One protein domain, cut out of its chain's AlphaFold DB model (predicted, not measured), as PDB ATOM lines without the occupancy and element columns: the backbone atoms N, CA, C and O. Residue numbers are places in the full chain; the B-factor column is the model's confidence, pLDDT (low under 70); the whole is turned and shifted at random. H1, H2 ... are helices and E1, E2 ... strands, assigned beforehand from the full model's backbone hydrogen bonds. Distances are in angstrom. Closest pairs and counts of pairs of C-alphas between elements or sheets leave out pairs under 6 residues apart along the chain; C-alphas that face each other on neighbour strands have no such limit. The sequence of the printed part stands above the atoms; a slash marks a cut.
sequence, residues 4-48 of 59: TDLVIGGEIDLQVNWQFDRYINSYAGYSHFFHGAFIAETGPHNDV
ATOM      1  N   THR A   4      29.287  15.578  93.383       68.62
ATOM      2  CA  THR A   4      28.391  14.419  93.487       68.62
ATOM      3  C   THR A   4      27.034  14.716  94.120       68.62
ATOM      4  O   THR A   4      26.086  13.986  93.843       68.62
ATOM      5  N   ASP A   5      26.911  15.783  94.914       69.31
ATOM      6  CA  ASP A   5      25.670  16.138  95.624       69.31
ATOM      7  C   ASP A   5      24.571  16.609  94.643       69.31
ATOM      8  O   ASP A   5      23.392  16.644  94.980       69.31
ATOM      9  N   LEU A   6      24.946  16.938  93.399       78.62
ATOM     10  CA  LEU A   6      24.040  17.370  92.326       78.62
ATOM     11  C   LEU A   6      23.620  16.233  91.379       78.62
ATOM     12  O   LEU A   6      22.840  16.457  90.451       78.62
ATOM     13  N   VAL A   7      24.143  15.020  91.565       83.94
ATOM     14  CA  VAL A   7      23.856  13.896  90.669       83.94
ATOM     15  C   VAL A   7      22.506  13.287  91.034       83.94
ATOM     16  O   VAL A   7      22.288  12.863  92.167       83.94
ATOM     17  N   ILE A   8      21.605  13.222  90.052       86.94
ATOM     18  CA  ILE A   8      20.254  12.658  90.200       86.94
ATOM     19  C   ILE A   8      20.298  11.123  90.236       86.94
ATOM     20  O   ILE A   8      19.510  10.502  90.946       86.94
ATOM     21  N   GLY A   9      21.239  10.512  89.514       90.75
ATOM     22  CA  GLY A   9      21.432   9.067  89.456       90.75
ATOM     23  C   GLY A   9      21.997   8.606  88.117       90.75
ATOM     24  O   GLY A   9      22.437   9.423  87.305       90.75
ATOM     25  N   GLY A  10      21.970   7.297  87.898       92.94
ATOM     26  CA  GLY A  10      22.331   6.648  86.638       92.94
ATOM     27  C   GLY A  10      21.443   5.435  86.384       92.94
ATOM     28  O   GLY A  10      20.800   4.938  87.301       92.94
ATOM     29  N   GLU A  11      21.406   4.946  85.150       95.81
ATOM     30  CA  GLU A  11      20.532   3.838  84.754       95.81
ATOM     31  C   GLU A  11      21.299   2.797  83.947       95.81
ATOM     32  O   GLU A  11      22.235   3.127  83.211       95.81
ATOM     33  N   ILE A  12      20.894   1.536  84.096       97.56
ATOM     34  CA  ILE A  12      21.236   0.470  83.161       97.56
ATOM     35  C   ILE A  12      19.966  -0.115  82.550       97.56
ATOM     36  O   ILE A  12      19.024  -0.466  83.260       97.56
ATOM     37  N   ASP A  13      20.002  -0.276  81.231       97.44
ATOM     38  CA  ASP A  13      18.914  -0.815  80.428       97.44
ATOM     39  C   ASP A  13      19.310  -2.126  79.756       97.44
ATOM     40  O   ASP A  13      20.368  -2.243  79.129       97.44
ATOM     41  N   LEU A  14      18.405  -3.097  79.814       98.38
ATOM     42  CA  LEU A  14      18.429  -4.287  78.979       98.38
ATOM     43  C   LEU A  14      17.179  -4.290  78.106       98.38
ATOM     44  O   LEU A  14      16.066  -4.345  78.621       98.38
ATOM     45  N   GLN A  15      17.361  -4.293  76.787       98.44
ATOM     46  CA  GLN A  15      16.262  -4.399  75.832       98.44
ATOM     47  C   GLN A  15      16.504  -5.531  74.837       98.44
ATOM     48  O   GLN A  15      17.585  -5.671  74.265       98.44
ATOM     49  N   VAL A  16      15.452  -6.306  74.593       98.62
ATOM     50  CA  VAL A  16      15.392  -7.337  73.563       98.62
ATOM     51  C   VAL A  16      14.350  -6.928  72.532       98.62
ATOM     52  O   VAL A  16      13.208  -6.639  72.878       98.62
ATOM     53  N   ASN A  17      14.750  -6.941  71.264       98.50
ATOM     54  CA  ASN A  17      13.884  -6.690  70.117       98.50
ATOM     55  C   ASN A  17      13.647  -8.005  69.364       98.50
ATOM     56  O   ASN A  17      14.591  -8.772  69.162       98.50
ATOM     57  N   TRP A  18      12.410  -8.258  68.931       98.44
ATOM     58  CA  TRP A  18      12.029  -9.477  68.220       98.44
ATOM     59  C   TRP A  18      11.138  -9.174  67.013       98.44
ATOM     60  O   TRP A  18      10.050  -8.614  67.139       98.44
ATOM     61  N   GLN A  19      11.577  -9.596  65.825       98.38
ATOM     62  CA  GLN A  19      10.740  -9.595  64.626       98.38
ATOM     63  C   GLN A  19      10.087 -10.973  64.485       98.38
ATOM     64  O   GLN A  19      10.792 -11.954  64.253       98.38
ATOM     65  N   PHE A  20       8.764 -11.064  64.632       97.62
ATOM     66  CA  PHE A  20       8.056 -12.341  64.487       97.62
ATOM     67  C   PHE A  20       7.780 -12.668  63.018       97.62
ATOM     68  O   PHE A  20       8.071 -13.770  62.561       97.62
ATOM     69  N   ASP A  21       7.250 -11.699  62.275       97.81
ATOM     70  CA  ASP A  21       6.996 -11.790  60.835       97.81
ATOM     71  C   ASP A  21       7.019 -10.388  60.203       97.81
ATOM     72  O   ASP A  21       7.395  -9.424  60.858       97.81
ATOM     73  N   ARG A  22       6.639 -10.230  58.928       97.25
ATOM     74  CA  ARG A  22       6.675  -8.920  58.241       97.25
ATOM     75  C   ARG A  22       5.677  -7.876  58.772       97.25
ATOM     76  O   ARG A  22       5.777  -6.716  58.382       97.25
ATOM     77  N   TYR A  23       4.711  -8.286  59.583       98.25
ATOM     78  CA  TYR A  23       3.625  -7.463  60.108       98.25
ATOM     79  C   TYR A  23       3.754  -7.234  61.617       98.25
ATOM     80  O   TYR A  23       3.288  -6.207  62.103       98.25
ATOM     81  N   ILE A  24       4.387  -8.152  62.355       98.31
ATOM     82  CA  ILE A  24       4.464  -8.134  63.819       98.31
ATOM     83  C   ILE A  24       5.914  -8.018  64.303       98.31
ATOM     84  O   ILE A  24       6.766  -8.870  64.030       98.31
ATOM     85  N   ASN A  25       6.163  -6.987  65.109       98.50
ATOM     86  CA  ASN A  25       7.402  -6.770  65.854       98.50
ATOM     87  C   ASN A  25       7.085  -6.588  67.348       98.50
ATOM     88  O   ASN A  25       6.012  -6.093  67.700       98.50
ATOM     89  N   SER A  26       8.002  -6.968  68.232       98.62
ATOM     90  CA  SER A  26       7.939  -6.619  69.648       98.62
ATOM     91  C   SER A  26       9.284  -6.182  70.201       98.62
ATOM     92  O   SER A  26      10.350  -6.496  69.670       98.62
ATOM     93  N   TYR A  27       9.214  -5.521  71.350       98.50
ATOM     94  CA  TYR A  27      10.349  -5.388  72.242       98.50
ATOM     95  C   TYR A  27       9.910  -5.583  73.687       98.50
ATOM     96  O   TYR A  27       8.757  -5.345  74.050       98.50
ATOM     97  N   ALA A  28      10.846  -6.015  74.516       98.62
ATOM     98  CA  ALA A  28      10.700  -6.041  75.959       98.62
ATOM     99  C   ALA A  28      11.999  -5.570  76.597       98.62
ATOM    100  O   ALA A  28      13.078  -5.747  76.025       98.62
ATOM    101  N   GLY A  29      11.902  -4.981  77.778       98.44
ATOM    102  CA  GLY A  29      13.074  -4.525  78.489       98.44
ATOM    103  C   GLY A  29      12.876  -4.399  79.985       98.44
ATOM    104  O   GLY A  29      11.764  -4.460  80.515       98.44
ATOM    105  N   TYR A  30      14.013  -4.258  80.642       98.38
ATOM    106  CA  TYR A  30      14.149  -4.025  82.063       98.38
ATOM    107  C   TYR A  30      15.182  -2.924  82.275       98.38
ATOM    108  O   TYR A  30      16.259  -2.972  81.678       98.38
ATOM    109  N   SER A  31      14.851  -1.981  83.145       97.81
ATOM    110  CA  SER A  31      15.708  -0.864  83.522       97.81
ATOM    111  C   SER A  31      15.871  -0.850  85.035       97.81
ATOM    112  O   SER A  31      14.905  -1.059  85.782       97.81
ATOM    113  N   HIS A  32      17.096  -0.607  85.487       96.75
ATOM    114  CA  HIS A  32      17.412  -0.411  86.894       96.75
ATOM    115  C   HIS A  32      18.077   0.950  87.074       96.75
ATOM    116  O   HIS A  32      19.185   1.181  86.583       96.75
ATOM    117  N   PHE A  33      17.380   1.844  87.768       95.12
ATOM    118  CA  PHE A  33      17.838   3.194  88.060       95.12
ATOM    119  C   PHE A  33      18.456   3.249  89.455       95.12
ATOM    120  O   PHE A  33      17.769   3.012  90.452       95.12
ATOM    121  N   PHE A  34      19.734   3.616  89.500       92.56
ATOM    122  CA  PHE A  34      20.510   3.871  90.706       92.56
ATOM    123  C   PHE A  34      20.317   5.327  91.133       92.56
ATOM    124  O   PHE A  34      20.728   6.241  90.408       92.56
ATOM    125  N   HIS A  35      19.723   5.578  92.298       89.56
ATOM    126  CA  HIS A  35      19.535   6.959  92.759       89.56
ATOM    127  C   HIS A  35      20.870   7.637  93.112       89.56
ATOM    128  O   HIS A  35      21.765   7.050  93.727       89.56
ATOM    129  N   GLY A  36      21.005   8.911  92.757       86.62
ATOM    130  CA  GLY A  36      22.154   9.737  93.116       86.62
ATOM    131  C   GLY A  36      21.984  10.444  94.463       86.62
ATOM    132  O   GLY A  36      20.906  10.439  95.065       86.62
ATOM    133  N   ALA A  37      23.061  11.077  94.935       83.00
ATOM    134  CA  ALA A  37      23.104  11.730  96.245       83.00
ATOM    135  C   ALA A  37      22.042  12.833  96.400       83.00
ATOM    136  O   ALA A  37      21.473  12.977  97.479       83.00
ATOM    137  N   PHE A  38      21.688  13.523  95.310       80.88
ATOM    138  CA  PHE A  38      20.638  14.542  95.315       80.88
ATOM    139  C   PHE A  38      19.281  13.999  95.796       80.88
ATOM    140  O   PHE A  38      18.563  14.661  96.542       80.88
ATOM    141  N   ILE A  39      18.919  12.778  95.382       76.06
ATOM    142  CA  ILE A  39      17.651  12.146  95.775       76.06
ATOM    143  C   ILE A  39      17.758  11.544  97.181       76.06
ATOM    144  O   ILE A  39      16.784  11.588  97.938       76.06
ATOM    145  N   ALA A  40      18.935  11.045  97.565       74.88
ATOM    146  CA  ALA A  40      19.167  10.463  98.885       74.88
ATOM    147  C   ALA A  40      18.898  11.449 100.041       74.88
ATOM    148  O   ALA A  40      18.455  11.039 101.114       74.88
ATOM    149  N   GLU A  41      19.093  12.749  99.808       72.19
ATOM    150  CA  GLU A  41      18.853  13.813 100.793       72.19
ATOM    151  C   GLU A  41      17.362  14.132 101.026       72.19
ATOM    152  O   GLU A  41      17.025  14.877 101.948       72.19
ATOM    153  N   THR A  42      16.449  13.560 100.234       77.62
ATOM    154  CA  THR A  42      15.011  13.892 100.278       77.62
ATOM    155  C   THR A  42      14.152  12.939 101.120       77.62
ATOM    156  O   THR A  42      12.979  13.233 101.362       77.62
ATOM    157  N   GLY A  43      14.706  11.821 101.610       70.31
ATOM    158  CA  GLY A  43      13.985  10.841 102.435       70.31
ATOM    159  C   GLY A  43      14.400   9.386 102.168       70.31
ATOM    160  O   GLY A  43      15.479   9.152 101.618       70.31
ATOM    161  N   PRO A  44      13.578   8.388 102.565       68.31
ATOM    162  CA  PRO A  44      13.809   6.990 102.207       68.31
ATOM    163  C   PRO A  44      13.910   6.851 100.688       68.31
ATOM    164  O   PRO A  44      12.944   7.104  99.969       68.31
ATOM    165  N   HIS A  45      15.087   6.470 100.215       69.31
ATOM    166  CA  HIS A  45      15.421   6.354  98.805       69.31
ATOM    167  C   HIS A  45      15.706   4.883  98.498       69.31
ATOM    168  O   HIS A  45      16.379   4.205  99.269       69.31
ATOM    169  N   ASN A  46      15.126   4.384  97.409       79.12
ATOM    170  CA  ASN A  46      15.351   3.035  96.901       79.12
ATOM    171  C   ASN A  46      15.535   3.119  95.393       79.12
ATOM    172  O   ASN A  46      14.873   3.931  94.738       79.12
ATOM    173  N   ASP A  47      16.413   2.278  94.860       89.50
ATOM    174  CA  ASP A  47      16.587   2.133  93.421       89.50
ATOM    175  C   ASP A  47      15.264   1.736  92.754       89.50
ATOM    176  O   ASP A  47      14.433   1.012  93.324       89.50
ATOM    177  N   VAL A  48      15.054   2.219  91.531       92.81
ATOM    178  CA  VAL A  48      13.813   1.980  90.787       92.81
ATOM    179  C   VAL A  48      14.033   0.865  89.779       92.81
ATOM    180  O   VAL A  48      14.998   0.860  89.023       92.81
TER     181      VAL A  48
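This is residues 4 to 48 of the 59 residues of an uncharacterized protein of Pedosphaera parvula (strain Ellin514) (UniProt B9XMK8). A long, slender hairpin of two strands, E1 and E2, makes the length of this model; at the end away from its turn, the short helix H1 follows E2, and the last residues, 41 to 48, fold back toward E2. The printed part has 45 residues, with two named strands and one named helix in the order E1, E2, H1. The sheet, order E1 - E2, is antiparallel, and the class is mostly strand. The whole is extended, a rod with a radius of gyration of the C-alphas of 16.5 A and spans of 49 by 18 by 12 A.

E1, residues 9 to 19, and E2, residues 24 to 35, form a hairpin of antiparallel neighbour strands, with 168 degrees between their directions. C-alphas 9 and 35 face each other at 4.4 A, and so do C-alphas 19 and 25 at 4.5 A. N 10 and O 34 are within hydrogen-bond range at 3.0 A, as are N 26 and O 18 at 2.8 A. The closest C-alphas of E1 and H1, residues 37 to 40, are those of Gly 9 and Ala 37, 7.5 A apart. H1 is too short for an O i to N i+4 pair inside it; its one O i to N i+3 pair is within range.

E1 runs 32.8 A from C-alpha 9 at (21.432, 9.067, 89.456) to C-alpha 19. E2 runs 36.0 A from C-alpha 24 at (4.464, -8.134, 63.819) to C-alpha 35. H1, 4.9 A long, ends with C-alpha 40 at (19.167, 10.463, 98.885).

The two C-alphas farthest apart, those of Arg 22 and Glu 41, are 49.8 A apart. The printed part has no cut, and the links E1 to E2 and E2 to H1 are tight. The mean pLDDT of the printed part is 89.5; residues 4 to 5 and 44 to 45 are under 70.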